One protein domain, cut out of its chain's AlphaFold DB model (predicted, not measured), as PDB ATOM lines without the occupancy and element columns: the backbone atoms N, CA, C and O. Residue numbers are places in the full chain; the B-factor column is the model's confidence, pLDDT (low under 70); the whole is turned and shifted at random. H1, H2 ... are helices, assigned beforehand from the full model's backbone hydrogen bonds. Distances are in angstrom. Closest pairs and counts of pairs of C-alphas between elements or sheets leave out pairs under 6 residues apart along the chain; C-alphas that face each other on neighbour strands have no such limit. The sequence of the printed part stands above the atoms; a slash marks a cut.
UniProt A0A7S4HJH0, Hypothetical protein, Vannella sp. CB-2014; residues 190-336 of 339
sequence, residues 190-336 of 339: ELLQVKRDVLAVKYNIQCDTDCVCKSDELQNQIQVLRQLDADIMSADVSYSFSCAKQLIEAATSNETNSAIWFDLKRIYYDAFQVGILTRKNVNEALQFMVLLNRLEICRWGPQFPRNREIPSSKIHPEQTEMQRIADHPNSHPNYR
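What this domain is: This is residues 190 to 336 of the 339 residues of the protein "Hypothetical protein" of Vannella sp. CB-2014 (UniProt A0A7S4HJH0). The chain folds back and forth through four helices, H2 to H5, each packing on the one before it, with H3 and H4 in the middle. H2 packs on H3 with residues 225 to 231 alone and reaches toward one end of the long axis, where H1 lies apart; beyond H5, toward the other end, come the small helix H6 and much of a long loop, residues 301 to 320, while the short helix H7 lies apart from H5 and no farther along that axis than H5 itself. The printed part has 147 residues with seven named helices, H1 to H7 in order, and no named strand; the class is all helix. The whole is loose, with a radius of gyration of the C-alphas of 19.1 A, and elongated, spanning 59 by 36 by 25 A.

How they stand to each other: H1, residues 190 to 203, touches no helix. H2, residues 216 to 231, touches H3, residues 237 to 252, with residues 225 to 231 alone. They form a helical hairpin at a steep tilt of 40 degrees, opposite ways, and their closest C-alphas, those of Leu 228 and Cys 243, are 5.2 A apart. H3 forms a second hairpin with H4, residues 264 to 275, at a shallow tilt of 22 degrees, opposite ways; the closest C-alphas, of Ala 244 and Ala 271, are 5.3 A apart. H4 forms a third with H5, residues 282 to 300, at a shallow tilt of 17 degrees, opposite ways; the closest C-alphas, of Phe 272 and Ala 285, are 4.5 A apart. The packing is mostly aligned, but only just: 2 of these 3 pairs are at a shallow tilt. H3 and H5 are apart. H6, residues 321 to 326, and H5 are near each other, with 6 pairs of C-alphas within 10 A. H7, residues 333 to 336, touches no helix. Every O i to N i+4 pair is within hydrogen-bond range in H1, H2, H3, H4 and H6; in H5 12 of 15 are, and H7 is too short for such a pair.

Where its parts are: H1 begins at C-alpha 190, (-9.438, -59.995, 7.917), and is 19.4 A long. H2 measures 22.3 A, H3 22.4 A and H4 15.7 A. H5, the longest helix with 19 residues, runs 27.3 A from C-alpha 282 at (-46.545, -50.786, 26.333). H6 measures 9.1 A, and H7, 6.0 A long, ends at C-alpha 336, (-37.146, -38.744, 11.250).

The domain as a whole: The two C-alphas farthest apart, those of Asn 204 and Pro 317, are 59.3 A apart. The printed part has no cut. The links H1 to H2, H3 to H4 and H5 to H6 are long. The mean pLDDT of the printed part is 73.7; residues 254 to 263 and 302 to 336 are under 70.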
ATOM      1  N   GLU A 190     -10.191 -61.004   8.670       82.31
ATOM      2  CA  GLU A 190      -9.438 -59.995   7.917       82.31
ATOM      3  C   GLU A 190      -9.505 -58.634   8.611       82.31
ATOM      4  O   GLU A 190      -8.488 -57.974   8.819       82.31
ATOM      5  N   LEU A 191     -10.703 -58.241   9.041       78.69
ATOM      6  CA  LEU A 191     -10.947 -57.006   9.774       78.69
ATOM      7  C   LEU A 191     -10.196 -56.989  11.114       78.69
ATOM      8  O   LEU A 191      -9.524 -56.008  11.450       78.69
ATOM      9  N   LEU A 192     -10.231 -58.094  11.862       81.38
ATOM     10  CA  LEU A 192      -9.456 -58.241  13.096       81.38
ATOM     11  C   LEU A 192      -7.940 -58.243  12.845       81.38
ATOM     12  O   LEU A 192      -7.189 -57.779  13.705       81.38
ATOM     13  N   GLN A 193      -7.477 -58.724  11.688       84.69
ATOM     14  CA  GLN A 193      -6.068 -58.639  11.311       84.69
ATOM     15  C   GLN A 193      -5.648 -57.190  11.050       84.69
ATOM     16  O   GLN A 193      -4.675 -56.742  11.649       84.69
ATOM     17  N   VAL A 194      -6.432 -56.421  10.288       84.44
ATOM     18  CA  VAL A 194      -6.169 -54.986  10.054       84.44
ATOM     19  C   VAL A 194      -6.092 -54.213  11.375       84.44
ATOM     20  O   VAL A 194      -5.185 -53.406  11.572       84.44
ATOM     21  N   LYS A 195      -7.000 -54.501  12.322       85.00
ATOM     22  CA  LYS A 195      -6.969 -53.962  13.696       85.00
ATOM     23  C   LYS A 195      -5.606 -54.192  14.353       85.00
ATOM     24  O   LYS A 195      -5.006 -53.245  14.860       85.00
ATOM     25  N   ARG A 196      -5.129 -55.439  14.349       88.88
ATOM     26  CA  ARG A 196      -3.845 -55.815  14.957       88.88
ATOM     27  C   ARG A 196      -2.663 -55.152  14.260       88.88
ATOM     28  O   ARG A 196      -1.783 -54.651  14.949       88.88
ATOM     29  N   ASP A 197      -2.668 -55.099  12.932       88.94
ATOM     30  CA  ASP A 197      -1.571 -54.517  12.157       88.94
ATOM     31  C   ASP A 197      -1.420 -53.019  12.443       88.94
ATOM     32  O   ASP A 197      -0.311 -52.540  12.678       88.94
ATOM     33  N   VAL A 198      -2.532 -52.277  12.523       88.62
ATOM     34  CA  VAL A 198      -2.505 -50.851  12.893       88.62
ATOM     35  C   VAL A 198      -1.986 -50.661  14.319       88.62
ATOM     36  O   VAL A 198      -1.155 -49.782  14.549       88.62
ATOM     37  N   LEU A 199      -2.446 -51.475  15.276       90.25
ATOM     38  CA  LEU A 199      -1.973 -51.419  16.665       90.25
ATOM     39  C   LEU A 199      -0.470 -51.695  16.773       90.25
ATOM     40  O   LEU A 199       0.240 -50.950  17.448       90.25
ATOM     41  N   ALA A 200       0.013 -52.713  16.064       92.00
ATOM     42  CA  ALA A 200       1.416 -53.097  16.047       92.00
ATOM     43  C   ALA A 200       2.296 -52.019  15.402       92.00
ATOM     44  O   ALA A 200       3.287 -51.603  15.991       92.00
ATOM     45  N   VAL A 201       1.924 -51.532  14.214       90.12
ATOM     46  CA  VAL A 201       2.748 -50.585  13.448       90.12
ATOM     47  C   VAL A 201       2.732 -49.188  14.063       90.12
ATOM     48  O   VAL A 201       3.779 -48.556  14.167       90.12
ATOM     49  N   LYS A 202       1.555 -48.683  14.460       89.12
ATOM     50  CA  LYS A 202       1.418 -47.296  14.927       89.12
ATOM     51  C   LYS A 202       1.728 -47.137  16.413       89.12
ATOM     52  O   LYS A 202       2.320 -46.133  16.799       89.12
ATOM     53  N   TYR A 203       1.300 -48.090  17.237       90.38
ATOM     54  CA  TYR A 203       1.345 -47.957  18.697       90.38
ATOM     55  C   TYR A 203       2.280 -48.964  19.370       90.38
ATOM     56  O   TYR A 203       2.438 -48.902  20.585       90.38
ATOM     57  N   ASN A 204       2.902 -49.872  18.608       90.50
ATOM     58  CA  ASN A 204       3.692 -50.983  19.139       90.50
ATOM     59  C   ASN A 204       2.907 -51.850  20.143       90.50
ATOM     60  O   ASN A 204       3.453 -52.344  21.124       90.50
ATOM     61  N   ILE A 205       1.606 -52.028  19.899       91.38
ATOM     62  CA  ILE A 205       0.721 -52.812  20.763       91.38
ATOM     63  C   ILE A 205       0.469 -54.174  20.130       91.38
ATOM     64  O   ILE A 205      -0.034 -54.270  19.010       91.38
ATOM     65  N   GLN A 206       0.767 -55.229  20.885       91.31
ATOM     66  CA  GLN A 206       0.433 -56.604  20.535       91.31
ATOM     67  C   GLN A 206      -0.785 -57.055  21.343       91.31
ATOM     68  O   GLN A 206      -0.873 -56.805  22.538       91.31
ATOM     69  N   CYS A 207      -1.745 -57.707  20.687       87.94
ATOM     70  CA  CYS A 207      -2.906 -58.264  21.380       87.94
ATOM     71  C   CYS A 207      -2.535 -59.558  22.115       87.94
ATOM     72  O   CYS A 207      -1.974 -60.466  21.492       87.94
ATOM     73  N   ASP A 208      -2.946 -59.682  23.373       86.12
ATOM     74  CA  ASP A 208      -2.827 -60.915  24.156       86.12
ATOM     75  C   ASP A 208      -3.736 -62.037  23.634       86.12
ATOM     76  O   ASP A 208      -4.584 -61.826  22.762       86.12
ATOM     77  N   THR A 209      -3.533 -63.265  24.115       84.69
ATOM     78  CA  THR A 209      -4.276 -64.457  23.664       84.69
ATOM     79  C   THR A 209      -5.761 -64.419  24.012       84.69
ATOM     80  O   THR A 209      -6.578 -64.924  23.249       84.69
ATOM     81  N   ASP A 210      -6.108 -63.806  25.137       82.88
ATOM     82  CA  ASP A 210      -7.473 -63.611  25.631       82.88
ATOM     83  C   ASP A 210      -8.144 -62.352  25.057       82.88
ATOM     84  O   ASP A 210      -9.332 -62.110  25.274       82.88
ATOM     85  N   CYS A 211      -7.417 -61.565  24.260       84.94
ATOM     86  CA  CYS A 211      -7.981 -60.438  23.539       84.94
ATOM     87  C   CYS A 211      -9.096 -60.906  22.593       84.94
ATOM     88  O   CYS A 211      -8.951 -61.896  21.874       84.94
ATOM     89  N   VAL A 212     -10.172 -60.120  22.487       80.25
ATOM     90  CA  VAL A 212     -11.269 -60.354  21.530       80.25
ATOM     91  C   VAL A 212     -10.778 -60.572  20.094       80.25
ATOM     92  O   VAL A 212     -11.374 -61.320  19.328       80.25
ATOM     93  N   CYS A 213      -9.653 -59.966  19.715       81.56
ATOM     94  CA  CYS A 213      -9.083 -60.137  18.387       81.56
ATOM     95  C   CYS A 213      -8.558 -61.560  18.126       81.56
ATOM     96  O   CYS A 213      -8.337 -61.895  16.966       81.56
ATOM     97  N   LYS A 214      -8.324 -62.369  19.164       85.19
ATOM     98  CA  LYS A 214      -7.783 -63.734  19.071       85.19
ATOM     99  C   LYS A 214      -8.692 -64.801  19.686       85.19
ATOM    100  O   LYS A 214      -8.595 -65.951  19.282       85.19
ATOM    101  N   SER A 215      -9.554 -64.438  20.635       86.06
ATOM    102  CA  SER A 215     -10.438 -65.389  21.310       86.06
ATOM    103  C   SER A 215     -11.687 -65.702  20.484       86.06
ATOM    104  O   SER A 215     -12.559 -64.843  20.326       86.06
ATOM    105  N   ASP A 216     -11.794 -66.946  20.012       85.62
ATOM    106  CA  ASP A 216     -12.972 -67.456  19.298       85.62
ATOM    107  C   ASP A 216     -14.231 -67.405  20.170       85.62
ATOM    108  O   ASP A 216     -15.313 -67.084  19.687       85.62
ATOM    109  N   GLU A 217     -14.102 -67.675  21.471       84.50
ATOM    110  CA  GLU A 217     -15.219 -67.603  22.416       84.50
ATOM    111  C   GLU A 217     -15.827 -66.196  22.443       84.50
ATOM    112  O   GLU A 217     -17.038 -66.037  22.290       84.50
ATOM    113  N   LEU A 218     -14.983 -65.167  22.561       79.31
ATOM    114  CA  LEU A 218     -15.448 -63.781  22.596       79.31
ATOM    115  C   LEU A 218     -16.017 -63.339  21.250       79.31
ATOM    116  O   LEU A 218     -17.040 -62.658  21.211       79.31
ATOM    117  N   GLN A 219     -15.390 -63.746  20.147       80.06
ATOM    118  CA  GLN A 219     -15.894 -63.460  18.803       80.06
ATOM    119  C   GLN A 219     -17.272 -64.094  18.572       80.06
ATOM    120  O   GLN A 219     -18.168 -63.425  18.057       80.06
ATOM    121  N   ASN A 220     -17.478 -65.332  19.030       82.62
ATOM    122  CA  ASN A 220     -18.764 -66.021  18.951       82.62
ATOM    123  C   ASN A 220     -19.835 -65.338  19.810       82.62
ATOM    124  O   ASN A 220     -20.939 -65.094  19.323       82.62
ATOM    125  N   GLN A 221     -19.516 -64.972  21.057       81.06
ATOM    126  CA  GLN A 221     -20.435 -64.213  21.918       81.06
ATOM    127  C   GLN A 221     -20.882 -62.919  21.234       81.06
ATOM    128  O   GLN A 221     -22.067 -62.600  21.176       81.06
ATOM    129  N   ILE A 222     -19.938 -62.195  20.641       78.75
ATOM    130  CA  ILE A 222     -20.223 -60.965  19.914       78.75
ATOM    131  C   ILE A 222     -21.109 -61.207  18.688       78.75
ATOM    132  O   ILE A 222     -22.012 -60.413  18.412       78.75
ATOM    133  N   GLN A 223     -20.865 -62.284  17.944       80.69
ATOM    134  CA  GLN A 223     -21.685 -62.638  16.792       80.69
ATOM    135  C   GLN A 223     -23.131 -62.939  17.202       80.69
ATOM    136  O   GLN A 223     -24.053 -62.498  16.518       80.69
ATOM    137  N   VAL A 224     -23.339 -63.594  18.350       84.44
ATOM    138  CA  VAL A 224     -24.677 -63.797  18.928       84.44
ATOM    139  C   VAL A 224     -25.349 -62.458  19.241       84.44
ATOM    140  O   VAL A 224     -26.495 -62.252  18.849       84.44
ATOM    141  N   LEU A 225     -24.645 -61.511  19.873       83.25
ATOM    142  CA  LEU A 225     -25.210 -60.189  20.183       83.25
ATOM    143  C   LEU A 225     -25.578 -59.391  18.925       83.25
ATOM    144  O   LEU A 225     -26.596 -58.707  18.904       83.25
ATOM    145  N   ARG A 226     -24.786 -59.500  17.853       80.31
ATOM    146  CA  ARG A 226     -25.115 -58.893  16.553       80.31
ATOM    147  C   ARG A 226     -26.330 -59.532  15.902       80.31
ATOM    148  O   ARG A 226     -27.116 -58.825  15.283       80.31
ATOM    149  N   GLN A 227     -26.468 -60.852  16.018       85.00
ATOM    150  CA  GLN A 227     -27.643 -61.537  15.500       85.00
ATOM    151  C   GLN A 227     -28.893 -61.091  16.259       85.00
ATOM    152  O   GLN A 227     -29.885 -60.751  15.624       85.00
ATOM    153  N   LEU A 228     -28.819 -60.999  17.593       88.06
ATOM    154  CA  LEU A 228     -29.897 -60.425  18.399       88.06
ATOM    155  C   LEU A 228     -30.241 -59.009  17.937       88.06
ATOM    156  O   LEU A 228     -31.417 -58.700  17.795       88.06
ATOM    157  N   ASP A 229     -29.235 -58.173  17.676       86.00
ATOM    158  CA  ASP A 229     -29.438 -56.808  17.194       86.00
ATOM    159  C   ASP A 229     -30.142 -56.749  15.829       86.00
ATOM    160  O   ASP A 229     -31.125 -56.028  15.661       86.00
ATOM    161  N   ALA A 230     -29.688 -57.554  14.865       85.44
ATOM    162  CA  ALA A 230     -30.322 -57.661  13.553       85.44
ATOM    163  C   ALA A 230     -31.781 -58.142  13.661       85.44
ATOM    164  O   ALA A 230     -32.668 -57.636  12.968       85.44
ATOM    165  N   ASP A 231     -32.039 -59.073  14.579       90.19
ATOM    166  CA  ASP A 231     -33.346 -59.680  14.804       90.19
ATOM    167  C   ASP A 231     -34.351 -58.741  15.498       90.19
ATOM    168  O   ASP A 231     -35.554 -59.003  15.452       90.19
ATOM    169  N   ILE A 232     -33.917 -57.610  16.072       88.31
ATOM    170  CA  ILE A 232     -34.836 -56.570  16.578       88.31
ATOM    171  C   ILE A 232     -35.752 -56.061  15.452       88.31
ATOM    172  O   ILE A 232     -36.912 -55.726  15.690       88.31
ATOM    173  N   MET A 233     -35.269 -56.062  14.210       84.12
ATOM    174  CA  MET A 233     -36.028 -55.613  13.039       84.12
ATOM    175  C   MET A 233     -36.788 -56.752  12.336       84.12
ATOM    176  O   MET A 233     -37.205 -56.601  11.188       84.12
ATOM    177  N   SER A 234     -36.978 -57.903  12.997       88.56
ATOM    178  CA  SER A 234     -37.736 -59.025  12.434       88.56
ATOM    179  C   SER A 234     -39.238 -58.725  12.289       88.56
ATOM    180  O   SER A 234     -39.778 -57.801  12.898       88.56
ATOM    181  N   ALA A 235     -39.938 -59.545  11.497       84.62
ATOM    182  CA  ALA A 235     -41.383 -59.422  11.295       84.62
ATOM    183  C   ALA A 235     -42.222 -59.858  12.515       84.62
ATOM    184  O   ALA A 235     -43.375 -59.441  12.645       84.62
ATOM    185  N   ASP A 236     -41.679 -60.700  13.402       93.56
ATOM    186  CA  ASP A 236     -42.371 -61.135  14.617       93.56
ATOM    187  C   ASP A 236     -42.066 -60.172  15.765       93.56
ATOM    188  O   ASP A 236     -41.004 -60.211  16.380       93.56
ATOM    189  N   VAL A 237     -43.046 -59.335  16.102       90.62
ATOM    190  CA  VAL A 237     -42.921 -58.317  17.153       90.62
ATOM    191  C   VAL A 237     -42.587 -58.912  18.528       90.62
ATOM    192  O   VAL A 237     -41.867 -58.286  19.307       90.62
ATOM    193  N   SER A 238     -43.095 -60.106  18.855       92.00
ATOM    194  CA  SER A 238     -42.807 -60.735  20.152       92.00
ATOM    195  C   SER A 238     -41.363 -61.224  20.213       92.00
ATOM    196  O   SER A 238     -40.699 -61.033  21.234       92.00
ATOM    197  N   TYR A 239     -40.875 -61.807  19.116       94.69
ATOM    198  CA  TYR A 239     -39.477 -62.202  18.974       94.69
ATOM    199  C   TYR A 239     -38.550 -60.982  18.992       94.69
ATOM    200  O   TYR A 239     -37.654 -60.919  19.831       94.69
ATOM    201  N   SER A 240     -38.839 -59.957  18.185       93.69
ATOM    202  CA  SER A 240     -38.084 -58.701  18.139       93.69
ATOM    203  C   SER A 240     -37.954 -58.037  19.514       93.69
ATOM    204  O   SER A 240     -36.866 -57.616  19.909       93.69
ATOM    205  N   PHE A 241     -39.045 -57.974  20.290       94.00
ATOM    206  CA  PHE A 241     -39.014 -57.384  21.632       94.00
ATOM    207  C   PHE A 241     -38.185 -58.224  22.613       94.00
ATOM    208  O   PHE A 241     -37.459 -57.677  23.443       94.00
ATOM    209  N   SER A 242     -38.251 -59.554  22.501       95.00
ATOM    210  CA  SER A 242     -37.393 -60.466  23.263       95.00
ATOM    211  C   SER A 242     -35.912 -60.269  22.922       95.00
ATOM    212  O   SER A 242     -35.097 -60.173  23.840       95.00
ATOM    213  N   CYS A 243     -35.558 -60.148  21.639       93.69
ATOM    214  CA  CYS A 243     -34.180 -59.895  21.213       93.69
ATOM    215  C   CYS A 243     -33.652 -58.567  21.762       93.69
ATOM    216  O   CYS A 243     -32.558 -58.533  22.325       93.69
ATOM    217  N   ALA A 244     -34.455 -57.498  21.703       91.81
ATOM    218  CA  ALA A 244     -34.077 -56.205  22.267       91.81
ATOM    219  C   ALA A 244     -33.809 -56.292  23.781       91.81
ATOM    220  O   ALA A 244     -32.820 -55.749  24.271       91.81
ATOM    221  N   LYS A 245     -34.643 -57.028  24.528       92.62
ATOM    222  CA  LYS A 245     -34.447 -57.250  25.970       92.62
ATOM    223  C   LYS A 245     -33.176 -58.036  26.281       92.62
ATOM    224  O   LYS A 245     -32.426 -57.619  27.157       92.62
ATOM    225  N   GLN A 246     -32.923 -59.129  25.561       91.25
ATOM    226  CA  GLN A 246     -31.703 -59.924  25.733       91.25
ATOM    227  C   GLN A 246     -30.453 -59.099  25.413       91.25
ATOM    228  O   GLN A 246     -29.467 -59.172  26.142       91.25
ATOM    229  N   LEU A 247     -30.505 -58.261  24.374       87.94
ATOM    230  CA  LEU A 247     -29.401 -57.371  24.022       87.94
ATOM    231  C   LEU A 247     -29.150 -56.297  25.095       87.94
ATOM    232  O   LEU A 247     -27.996 -56.000  25.397       87.94
ATOM    233  N   ILE A 248     -30.203 -55.738  25.705       87.38
ATOM    234  CA  ILE A 248     -30.086 -54.803  26.840       87.38
ATOM    235  C   ILE A 248     -29.464 -55.495  28.053       87.38
ATOM    236  O   ILE A 248     -28.558 -54.942  28.674       87.38
ATOM    237  N   GLU A 249     -29.939 -56.689  28.404       86.94
ATOM    238  CA  GLU A 249     -29.413 -57.465  29.531       86.94
ATOM    239  C   GLU A 249     -27.930 -57.782  29.327       86.94
ATOM    240  O   GLU A 249     -27.102 -57.462  30.177       86.94
ATOM    241  N   ALA A 250     -27.573 -58.279  28.145       81.81
ATOM    242  CA  ALA A 250     -26.198 -58.486  27.724       81.81
ATOM    243  C   ALA A 250     -25.344 -57.214  27.873       81.81
ATOM    244  O   ALA A 250     -24.320 -57.245  28.554       81.81
ATOM    245  N   ALA A 251     -25.779 -56.087  27.305       76.94
ATOM    246  CA  ALA A 251     -25.032 -54.827  27.304       76.94
ATOM    247  C   ALA A 251     -24.970 -54.118  28.671       76.94
ATOM    248  O   ALA A 251     -24.141 -53.228  28.861       76.94
ATOM    249  N   THR A 252     -25.834 -54.486  29.618       76.44
ATOM    250  CA  THR A 252     -25.826 -53.950  30.991       76.44
ATOM    251  C   THR A 252     -25.222 -54.916  32.009       76.44
ATOM    252  O   THR A 252     -24.902 -54.500  33.123       76.44
ATOM    253  N   SER A 253     -25.022 -56.181  31.636       71.44
ATOM    254  CA  SER A 253     -24.279 -57.156  32.429       71.44
ATOM    255  C   SER A 253     -22.769 -56.877  32.402       71.44
ATOM    256  O   SER A 253     -22.222 -56.387  31.415       71.44
ATOM    257  N   ASN A 254     -22.070 -57.256  33.475       58.75
ATOM    258  CA  ASN A 254     -20.599 -57.234  33.524       58.75
ATOM    259  C   ASN A 254     -19.945 -58.342  32.681       58.75
ATOM    260  O   ASN A 254     -18.720 -58.398  32.602       58.75
ATOM    261  N   GLU A 255     -20.736 -59.246  32.100       55.84
ATOM    262  CA  GLU A 255     -20.246 -60.477  31.478       55.84
ATOM    263  C   GLU A 255     -19.939 -60.302  29.991       55.84
ATOM    264  O   GLU A 255     -19.146 -61.058  29.432       55.84
ATOM    265  N   THR A 256     -20.510 -59.287  29.334       53.19
ATOM    266  CA  THR A 256     -20.260 -59.097  27.908       53.19
ATOM    267  C   THR A 256     -18.993 -58.294  27.646       53.19
ATOM    268  O   THR A 256     -18.790 -57.144  28.057       53.19
ATOM    269  N   ASN A 257     -18.094 -58.923  26.894       53.44
ATOM    270  CA  ASN A 257     -16.920 -58.277  26.340       53.44
ATOM    271  C   ASN A 257     -17.351 -57.299  25.234       53.44
ATOM    272  O   ASN A 257     -17.475 -57.666  24.071       53.44
ATOM    273  N   SER A 258     -17.604 -56.048  25.647       51.34
ATOM    274  CA  SER A 258     -17.884 -54.804  24.899       51.34
ATOM    275  C   SER A 258     -16.948 -54.443  23.738       51.34
ATOM    276  O   SER A 258     -16.773 -53.267  23.420       51.34
ATOM    277  N   ALA A 259     -16.373 -55.410  23.033       44.94
ATOM    278  CA  ALA A 259     -15.683 -55.135  21.783       44.94
ATOM    279  C   ALA A 259     -16.621 -54.596  20.687       44.94
ATOM    280  O   ALA A 259     -16.143 -54.224  19.615       44.94
ATOM    281  N   ILE A 260     -17.931 -54.517  20.951       49.22
ATOM    282  CA  ILE A 260     -18.891 -53.814  20.111       49.22
ATOM    283  C   ILE A 260     -19.660 -52.798  20.934       49.22
ATOM    284  O   ILE A 260     -20.382 -53.124  21.873       49.22
ATOM    285  N   TRP A 261     -19.489 -51.549  20.523       54.66
ATOM    286  CA  TRP A 261     -20.207 -50.378  20.990       54.66
ATOM    287  C   TRP A 261     -21.673 -50.458  20.577       54.66
ATOM    288  O   TRP A 261     -22.105 -49.781  19.644       54.66
ATOM    289  N   PHE A 262     -22.459 -51.289  21.253       60.34
ATOM    290  CA  PHE A 262     -23.894 -51.122  21.168       60.34
ATOM    291  C   PHE A 262     -24.247 -49.824  21.891       60.34
ATOM    292  O   PHE A 262     -24.076 -49.697  23.103       60.34
ATOM    293  N   ASP A 263     -24.695 -48.827  21.135       69.94
ATOM    294  CA  ASP A 263     -25.225 -47.602  21.712       69.94
ATOM    295  C   ASP A 263     -26.496 -47.961  22.502       69.94
ATOM    296  O   ASP A 263     -27.559 -48.121  21.902       69.94
ATOM    297  N   LEU A 264     -26.407 -48.151  23.832       77.62
ATOM    298  CA  LEU A 264     -27.572 -48.505  24.666       77.62
ATOM    299  C   LEU A 264     -28.712 -47.505  24.477       77.62
ATOM    300  O   LEU A 264     -29.870 -47.883  24.605       77.62
ATOM    301  N   LYS A 265     -28.412 -46.250  24.119       79.19
ATOM    302  CA  LYS A 265     -29.439 -45.287  23.719       79.19
ATOM    303  C   LYS A 265     -30.272 -45.806  22.546       79.19
ATOM    304  O   LYS A 265     -31.498 -45.776  22.624       79.19
ATOM    305  N   ARG A 266     -29.616 -46.275  21.480       84.81
ATOM    306  CA  ARG A 266     -30.282 -46.849  20.307       84.81
ATOM    307  C   ARG A 266     -31.057 -48.099  20.713       84.81
ATOM    308  O   ARG A 266     -32.232 -48.179  20.393       84.81
ATOM    309  N   ILE A 267     -30.457 -49.009  21.487       85.69
ATOM    310  CA  ILE A 267     -31.146 -50.249  21.886       85.69
ATOM    311  C   ILE A 267     -32.388 -49.953  22.739       85.69
ATOM    312  O   ILE A 267     -33.441 -50.534  22.497       85.69
ATOM    313  N   TYR A 268     -32.310 -49.037  23.713       87.88
ATOM    314  CA  TYR A 268     -33.478 -48.635  24.503       87.88
ATOM    315  C   TYR A 268     -34.582 -48.043  23.631       87.88
ATOM    316  O   TYR A 268     -35.761 -48.312  23.861       87.88
ATOM    317  N   TYR A 269     -34.207 -47.247  22.632       88.75
ATOM    318  CA  TYR A 269     -35.165 -46.679  21.700       88.75
ATOM    319  C   TYR A 269     -35.802 -47.751  20.807       88.75
ATOM    320  O   TYR A 269     -37.025 -47.793  20.706       88.75
ATOM    321  N   ASP A 270     -35.014 -48.666  20.241       89.88
ATOM    322  CA  ASP A 270     -35.525 -49.760  19.410       89.88
ATOM    323  C   ASP A 270     -36.433 -50.696  20.231       89.88
ATOM    324  O   ASP A 270     -37.524 -51.062  19.791       89.88
ATOM    325  N   ALA A 271     -36.055 -51.003  21.480       91.94
ATOM    326  CA  ALA A 271     -36.882 -51.761  22.417       91.94
ATOM    327  C   ALA A 271     -38.213 -51.050  22.709       91.94
ATOM    328  O   ALA A 271     -39.265 -51.691  22.739       91.94
ATOM    329  N   PHE A 272     -38.191 -49.725  22.891       93.69
ATOM    330  CA  PHE A 272     -39.407 -48.928  23.022       93.69
ATOM    331  C   PHE A 272     -40.267 -49.019  21.756       93.69
ATOM    332  O   PHE A 272     -41.441 -49.373  21.860       93.69
ATOM    333  N   GLN A 273     -39.689 -48.756  20.578       91.69
ATOM    334  CA  GLN A 273     -40.402 -48.750  19.299       91.69
ATOM    335  C   GLN A 273     -41.075 -50.089  19.007       91.69
ATOM    336  O   GLN A 273     -42.260 -50.114  18.687       91.69
ATOM    337  N   VAL A 274     -40.356 -51.202  19.164       91.50
ATOM    338  CA  VAL A 274     -40.923 -52.540  18.962       91.50
ATOM    339  C   VAL A 274     -41.955 -52.862  20.047       91.50
ATOM    340  O   VAL A 274     -43.025 -53.397  19.757       91.50
ATOM    341  N   GLY A 275     -41.676 -52.508  21.304       90.56
ATOM    342  CA  GLY A 275     -42.559 -52.800  22.430       90.56
ATOM    343  C   GLY A 275     -43.933 -52.132  22.322       90.56
ATOM    344  O   GLY A 275     -44.944 -52.761  22.642       90.56
ATOM    345  N   ILE A 276     -44.011 -50.896  21.817       91.00
ATOM    346  CA  ILE A 276     -45.290 -50.180  21.662       91.00
ATOM    347  C   ILE A 276     -46.169 -50.706  20.520       91.00
ATOM    348  O   ILE A 276     -47.359 -50.389  20.486       91.00
ATOM    349  N   LEU A 277     -45.639 -51.550  19.625       89.69
ATOM    350  CA  LEU A 277     -46.425 -52.177  18.552       89.69
ATOM    351  C   LEU A 277     -47.472 -53.166  19.089       89.69
ATOM    352  O   LEU A 277     -48.413 -53.518  18.376       89.69
ATOM    353  N   THR A 278     -47.359 -53.604  20.350       84.69
ATOM    354  CA  THR A 278     -48.378 -54.437  21.005       84.69
ATOM    355  C   THR A 278     -48.862 -53.811  22.306       84.69
ATOM    356  O   THR A 278     -48.076 -53.383  23.148       84.69
ATOM    357  N   ARG A 279     -50.179 -53.848  22.548       83.00
ATOM    358  CA  ARG A 279     -50.771 -53.329  23.799       83.00
ATOM    359  C   ARG A 279     -50.246 -54.024  25.060       83.00
ATOM    360  O   ARG A 279     -50.224 -53.409  26.119       83.00
ATOM    361  N   LYS A 280     -49.831 -55.292  24.949       89.62
ATOM    362  CA  LYS A 280     -49.317 -56.096  26.068       89.62
ATOM    363  C   LYS A 280     -48.018 -55.521  26.644       89.62
ATOM    364  O   LYS A 280     -47.831 -55.573  27.855       89.62
ATOM    365  N   ASN A 281     -47.154 -54.968  25.793       88.38
ATOM    366  CA  ASN A 281     -45.790 -54.602  26.171       88.38
ATOM    367  C   ASN A 281     -45.617 -53.100  26.452       88.38
ATOM    368  O   ASN A 281     -44.560 -52.705  26.933       88.38
ATOM    369  N   VAL A 282     -46.637 -52.260  26.219       86.50
ATOM    370  CA  VAL A 282     -46.545 -50.786  26.333       86.50
ATOM    371  C   VAL A 282     -45.940 -50.328  27.663       86.50
ATOM    372  O   VAL A 282     -45.016 -49.522  27.664       86.50
ATOM    373  N   ASN A 283     -46.413 -50.848  28.798       86.38
ATOM    374  CA  ASN A 283     -45.918 -50.417  30.111       86.38
ATOM    375  C   ASN A 283     -44.430 -50.724  30.317       86.38
ATOM    376  O   ASN A 283     -43.723 -49.934  30.936       86.38
ATOM    377  N   GLU A 284     -43.965 -51.861  29.799       92.31
ATOM    378  CA  GLU A 284     -42.556 -52.243  29.845       92.31
ATOM    379  C   GLU A 284     -41.734 -51.411  28.853       92.31
ATOM    380  O   GLU A 284     -40.699 -50.865  29.225       92.31
ATOM    381  N   ALA A 285     -42.240 -51.211  27.635       88.94
ATOM    382  CA  ALA A 285     -41.607 -50.389  26.607       88.94
ATOM    383  C   ALA A 285     -41.337 -48.956  27.101       88.94
ATOM    384  O   ALA A 285     -40.263 -48.400  26.876       88.94
ATOM    385  N   LEU A 286     -42.285 -48.373  27.844       86.12
ATOM    386  CA  LEU A 286     -42.146 -47.041  28.439       86.12
ATOM    387  C   LEU A 286     -40.999 -46.944  29.455       86.12
ATOM    388  O   LEU A 286     -40.413 -45.871  29.606       86.12
ATOM    389  N   GLN A 287     -40.629 -48.043  30.123       89.44
ATOM    390  CA  GLN A 287     -39.475 -48.044  31.028       89.44
ATOM    391  C   GLN A 287     -38.164 -47.817  30.268       89.44
ATOM    392  O   GLN A 287     -37.280 -47.134  30.786       89.44
ATOM    393  N   PHE A 288     -38.044 -48.294  29.024       89.12
ATOM    394  CA  PHE A 288     -36.847 -48.054  28.216       89.12
ATOM    395  C   PHE A 288     -36.664 -46.576  27.864       89.12
ATOM    396  O   PHE A 288     -35.535 -46.098  27.858       89.12
ATOM    397  N   MET A 289     -37.746 -45.807  27.707       86.31
ATOM    398  CA  MET A 289     -37.652 -44.348  27.542       86.31
ATOM    399  C   MET A 289     -37.173 -43.642  28.814       86.31
ATOM    400  O   MET A 289     -36.393 -42.692  28.743       86.31
ATOM    401  N   VAL A 290     -37.587 -44.120  29.992       83.69
ATOM    402  CA  VAL A 290     -37.082 -43.605  31.275       83.69
ATOM    403  C   VAL A 290     -35.587 -43.902  31.421       83.69
ATOM    404  O   VAL A 290     -34.826 -43.022  31.829       83.69
ATOM    405  N   LEU A 291     -35.156 -45.117  31.068       84.50
ATOM    406  CA  LEU A 291     -33.746 -45.517  31.088       84.50
ATOM    407  C   LEU A 291     -32.914 -44.719  30.078       84.50
ATOM    408  O   LEU A 291     -31.852 -44.215  30.444       84.50
ATOM    409  N   LEU A 292     -33.425 -44.515  28.863       84.00
ATOM    410  CA  LEU A 292     -32.812 -43.664  27.847       84.00
ATOM    411  C   LEU A 292     -32.626 -42.225  28.350       84.00
ATOM    412  O   LEU A 292     -31.539 -41.664  28.230       84.00
ATOM    413  N   ASN A 293     -33.653 -41.631  28.962       80.94
ATOM    414  CA  ASN A 293     -33.551 -40.272  29.492       80.94
ATOM    415  C   ASN A 293     -32.513 -40.175  30.623       80.94
ATOM    416  O   ASN A 293     -31.710 -39.245  30.663       80.94
ATOM    417  N   ARG A 294     -32.475 -41.166  31.526       78.69
ATOM    418  CA  ARG A 294     -31.442 -41.247  32.573       78.69
ATOM    419  C   ARG A 294     -30.041 -41.349  31.973       78.69
ATOM    420  O   ARG A 294     -29.148 -40.638  32.425       78.69
ATOM    421  N   LEU A 295     -29.867 -42.187  30.952       76.69
ATOM    422  CA  LEU A 295     -28.606 -42.357  30.231       76.69
ATOM    423  C   LEU A 295     -28.133 -41.030  29.627       76.69
ATOM    424  O   LEU A 295     -26.981 -40.644  29.811       76.69
ATOM    425  N   GLU A 296     -29.023 -40.287  28.975       78.06
ATOM    426  CA  GLU A 296     -28.683 -38.997  28.375       78.06
ATOM    427  C   GLU A 296     -28.353 -37.919  29.422       78.06
ATOM    428  O   GLU A 296     -27.417 -37.142  29.230       78.06
ATOM    429  N   ILE A 297     -29.040 -37.900  30.570       75.88
ATOM    430  CA  ILE A 297     -28.703 -37.015  31.700       75.88
ATOM    431  C   ILE A 297     -27.330 -37.379  32.291       75.88
ATOM    432  O   ILE A 297     -26.517 -36.498  32.600       75.88
ATOM    433  N   CYS A 298     -27.028 -38.672  32.434       72.00
ATOM    434  CA  CYS A 298     -25.710 -39.138  32.866       72.00
ATOM    435  C   CYS A 298     -24.615 -38.744  31.870       72.00
ATOM    436  O   CYS A 298     -23.527 -38.349  32.286       72.00
ATOM    437  N   ARG A 299     -24.915 -38.760  30.569       72.88
ATOM    438  CA  ARG A 299     -23.976 -38.383  29.511       72.88
ATOM    439  C   ARG A 299     -23.749 -36.869  29.450       72.88
ATOM    440  O   ARG A 299     -22.623 -36.407  29.619       72.88
ATOM    441  N   TRP A 300     -24.812 -36.081  29.307       74.25
ATOM    442  CA  TRP A 300     -24.735 -34.647  28.985       74.25
ATOM    443  C   TRP A 300     -25.008 -33.701  30.155       74.25
ATOM    444  O   TRP A 300     -24.744 -32.505  30.048       74.25
ATOM    445  N   GLY A 301     -25.514 -34.219  31.274       70.94
ATOM    446  CA  GLY A 301     -25.945 -33.432  32.425       70.94
ATOM    447  C   GLY A 301     -27.461 -33.189  32.468       70.94
ATOM    448  O   GLY A 301     -28.171 -33.476  31.507       70.94
ATOM    449  N   PRO A 302     -27.974 -32.641  33.586       64.31
ATOM    450  CA  PRO A 302     -29.397 -32.362  33.806       64.31
ATOM    451  C   PRO A 302     -29.986 -31.334  32.834       64.31
ATOM    452  O   PRO A 302     -31.197 -31.256  32.687       64.31
ATOM    453  N   GLN A 303     -29.145 -30.553  32.155       59.16
ATOM    454  CA  GLN A 303     -29.547 -29.642  31.087       59.16
ATOM    455  C   GLN A 303     -29.898 -30.355  29.767       59.16
ATOM    456  O   GLN A 303     -30.037 -29.679  28.751       59.16
ATOM    457  N   PHE A 304     -29.960 -31.692  29.748       55.84
ATOM    458  CA  PHE A 304     -30.392 -32.474  28.595       55.84
ATOM    459  C   PHE A 304     -31.915 -32.737  28.614       55.84
ATOM    460  O   PHE A 304     -32.429 -33.115  29.666       55.84
ATOM    461  N   PRO A 305     -32.620 -32.610  27.468       51.66
ATOM    462  CA  PRO A 305     -32.097 -32.149  26.185       51.66
ATOM    463  C   PRO A 305     -31.653 -30.693  26.278       51.66
ATOM    464  O   PRO A 305     -32.321 -29.870  26.899       51.66
ATOM    465  N   ARG A 306     -30.497 -30.374  25.673       48.81
ATOM    466  CA  ARG A 306     -30.052 -28.984  25.555       48.81
ATOM    467  C   ARG A 306     -31.174 -28.241  24.862       48.81
ATOM    468  O   ARG A 306     -31.378 -28.478  23.676       48.81
ATOM    469  N   ASN A 307     -31.877 -27.388  25.600       40.12
ATOM    470  CA  ASN A 307     -32.904 -26.507  25.073       40.12
ATOM    471  C   ASN A 307     -32.307 -25.680  23.919       40.12
ATOM    472  O   ASN A 307     -31.855 -24.556  24.107       40.12
ATOM    473  N   ARG A 308     -32.332 -26.204  22.692       40.31
ATOM    474  CA  ARG A 308     -32.867 -25.397  21.609       40.31
ATOM    475  C   ARG A 308     -34.340 -25.379  21.943       40.31
ATOM    476  O   ARG A 308     -34.994 -26.405  21.785       40.31
ATOM    477  N   GLU A 309     -34.808 -24.281  22.531       38.16
ATOM    478  CA  GLU A 309     -36.241 -24.044  22.650       38.16
ATOM    479  C   GLU A 309     -36.853 -24.440  21.309       38.16
ATOM    480  O   GLU A 309     -36.518 -23.865  20.269       38.16
ATOM    481  N   ILE A 310     -37.670 -25.495  21.305       40.31
ATOM    482  CA  ILE A 310     -38.573 -25.719  20.188       40.31
ATOM    483  C   ILE A 310     -39.382 -24.421  20.160       40.31
ATOM    484  O   ILE A 310     -39.997 -24.109  21.185       40.31
ATOM    485  N   PRO A 311     -39.321 -23.615  19.080       39.31
ATOM    486  CA  PRO A 311     -40.061 -22.365  19.029       39.31
ATOM    487  C   PRO A 311     -41.495 -22.664  19.448       39.31
ATOM    488  O   PRO A 311     -42.053 -23.659  18.990       39.31
ATOM    489  N   SER A 312     -42.084 -21.856  20.326       45.84
ATOM    490  CA  SER A 312     -43.440 -22.096  20.846       45.84
ATOM    491  C   SER A 312     -44.485 -22.297  19.737       45.84
ATOM    492  O   SER A 312     -45.491 -22.961  19.949       45.84
ATOM    493  N   SER A 313     -44.200 -21.810  18.525       43.44
ATOM    494  CA  SER A 313     -44.962 -22.035  17.293       43.44
ATOM    495  C   SER A 313     -44.917 -23.461  16.718       43.44
ATOM    496  O   SER A 313     -45.681 -23.758  15.804       43.44
ATOM    497  N   LYS A 314     -44.035 -24.336  17.210       42.53
ATOM    498  CA  LYS A 314     -43.902 -25.754  16.821       42.53
ATOM    499  C   LYS A 314     -44.347 -26.727  17.917       42.53
ATOM    500  O   LYS A 314     -44.288 -27.933  17.704       42.53
ATOM    501  N   ILE A 315     -44.777 -26.220  19.073       41.66
ATOM    502  CA  ILE A 315     -45.316 -27.033  20.165       41.66
ATOM    503  C   ILE A 315     -46.813 -27.197  19.906       41.66
ATOM    504  O   ILE A 315     -47.578 -26.243  20.055       41.66
ATOM    505  N   HIS A 316     -47.243 -28.394  19.511       45.81
ATOM    506  CA  HIS A 316     -48.673 -28.687  19.466       45.81
ATOM    507  C   HIS A 316     -49.199 -28.745  20.914       45.81
ATOM    508  O   HIS A 316     -48.605 -29.445  21.736       45.81
ATOM    509  N   PRO A 317     -50.296 -28.045  21.261       45.62
ATOM    510  CA  PRO A 317     -50.777 -27.922  22.646       45.62
ATOM    511  C   PRO A 317     -51.199 -29.251  23.300       45.62
ATOM    512  O   PRO A 317     -51.409 -29.291  24.508       45.62
ATOM    513  N   GLU A 318     -51.277 -30.336  22.528       49.31
ATOM    514  CA  GLU A 318     -51.609 -31.689  22.991       49.31
ATOM    515  C   GLU A 318     -50.392 -32.633  23.069       49.31
ATOM    516  O   GLU A 318     -50.548 -33.810  23.388       49.31
ATOM    517  N   GLN A 319     -49.171 -32.155  22.789       44.94
ATOM    518  CA  GLN A 319     -47.987 -33.012  22.826       44.94
ATOM    519  C   GLN A 319     -47.583 -33.375  24.259       44.94
ATOM    520  O   GLN A 319     -47.236 -32.527  25.085       44.94
ATOM    521  N   THR A 320     -47.571 -34.675  24.534       49.88
ATOM    522  CA  THR A 320     -47.037 -35.260  25.765       49.88
ATOM    523  C   THR A 320     -45.526 -35.017  25.891       49.88
ATOM    524  O   THR A 320     -44.824 -34.827  24.896       49.88
ATOM    525  N   GLU A 321     -44.988 -35.084  27.118       44.94
ATOM    526  CA  GLU A 321     -43.536 -35.077  27.396       44.94
ATOM    527  C   GLU A 321     -42.764 -36.027  26.462       44.94
ATOM    528  O   GLU A 321     -41.681 -35.706  25.981       44.94
ATOM    529  N   MET A 322     -43.369 -37.176  26.145       41.62
ATOM    530  CA  MET A 322     -42.788 -38.195  25.277       41.62
ATOM    531  C   MET A 322     -42.742 -37.806  23.800       41.62
ATOM    532  O   MET A 322     -41.748 -38.100  23.140       41.62
ATOM    533  N   GLN A 323     -43.754 -37.107  23.282       45.91
ATOM    534  CA  GLN A 323     -43.714 -36.586  21.909       45.91
ATOM    535  C   GLN A 323     -42.607 -35.534  21.754       45.91
ATOM    536  O   GLN A 323     -41.892 -35.533  20.757       45.91
ATOM    537  N   ARG A 324     -42.356 -34.727  22.794       49.69
ATOM    538  CA  ARG A 324     -41.251 -33.751  22.801       49.69
ATOM    539  C   ARG A 324     -39.861 -34.399  22.757       49.69
ATOM    540  O   ARG A 324     -38.942 -33.810  22.195       49.69
ATOM    541  N   ILE A 325     -39.700 -35.590  23.341       46.28
ATOM    542  CA  ILE A 325     -38.433 -36.342  23.329       46.28
ATOM    543  C   ILE A 325     -38.199 -37.004  21.962       46.28
ATOM    544  O   ILE A 325     -37.077 -36.959  21.458       46.28
ATOM    545  N   ALA A 326     -39.241 -37.577  21.349       43.97
ATOM    546  CA  ALA A 326     -39.155 -38.215  20.032       43.97
ATOM    547  C   ALA A 326     -38.842 -37.206  18.906       43.97
ATOM    548  O   ALA A 326     -37.959 -37.447  18.080       43.97
ATOM    549  N   ASP A 327     -39.479 -36.031  18.941       44.78
ATOM    550  CA  ASP A 327     -39.332 -34.973  17.929       44.78
ATOM    551  C   ASP A 327     -38.059 -34.114  18.101       44.78
ATOM    552  O   ASP A 327     -37.821 -33.159  17.352       44.78
ATOM    553  N   HIS A 328     -37.229 -34.407  19.107       45.09
ATOM    554  CA  HIS A 328     -36.093 -33.564  19.459       45.09
ATOM    555  C   HIS A 328     -35.017 -33.562  18.351       45.09
ATOM    556  O   HIS A 328     -34.578 -34.624  17.931       45.09
ATOM    557  N   PRO A 329     -34.467 -32.412  17.914       37.84
ATOM    558  CA  PRO A 329     -33.535 -32.338  16.779       37.84
ATOM    559  C   PRO A 329     -32.209 -33.109  16.937       37.84
ATOM    560  O   PRO A 329     -31.537 -33.313  15.929       37.84
ATOM    561  N   ASN A 330     -31.861 -33.531  18.160       38.81
ATOM    562  CA  ASN A 330     -30.718 -34.411  18.472       38.81
ATOM    563  C   ASN A 330     -31.096 -35.908  18.585       38.81
ATOM    564  O   ASN A 330     -30.277 -36.719  19.029       38.81
ATOM    565  N   SER A 331     -32.334 -36.289  18.253       38.66
ATOM    566  CA  SER A 331     -32.657 -37.678  17.931       38.66
ATOM    567  C   SER A 331     -31.917 -38.049  16.634       38.66
ATOM    568  O   SER A 331     -31.753 -37.216  15.740       38.66
ATOM    569  N   HIS A 332     -31.344 -39.257  16.577       37.38
ATOM    570  CA  HIS A 332     -30.533 -39.732  15.449       37.38
ATOM    571  C   HIS A 332     -31.265 -39.517  14.105       37.38
ATOM    572  O   HIS A 332     -32.479 -39.710  14.043       37.38
ATOM    573  N   PRO A 333     -30.566 -39.179  13.006       33.56
ATOM    574  CA  PRO A 333     -31.192 -38.841  11.721       33.56
ATOM    575  C   PRO A 333     -32.119 -39.922  11.142       33.56
ATOM    576  O   PRO A 333     -33.149 -39.588  10.557       33.56
ATOM    577  N   ASN A 334     -31.818 -41.207  11.374       38.19
ATOM    578  CA  ASN A 334     -32.693 -42.329  10.988       38.19
ATOM    579  C   ASN A 334     -34.062 -42.323  11.704       38.19
ATOM    580  O   ASN A 334     -34.971 -43.029  11.284       38.19
ATOM    581  N   TYR A 335     -34.244 -41.511  12.751       43.19
ATOM    582  CA  TYR A 335     -35.477 -41.409  13.540       43.19
ATOM    583  C   TYR A 335     -36.463 -40.337  13.041       43.19
ATOM    584  O   TYR A 335     -37.494 -40.131  13.670       43.19
ATOM    585  N   ARG A 336     -36.194 -39.672  11.907       35.03
ATOM    586  CA  ARG A 336     -37.146 -38.744  11.250       35.03
ATOM    587  C   ARG A 336     -38.003 -39.397  10.158       35.03
ATOM    588  O   ARG A 336     -38.802 -38.712   9.528       35.03
TER     589      ARG A 336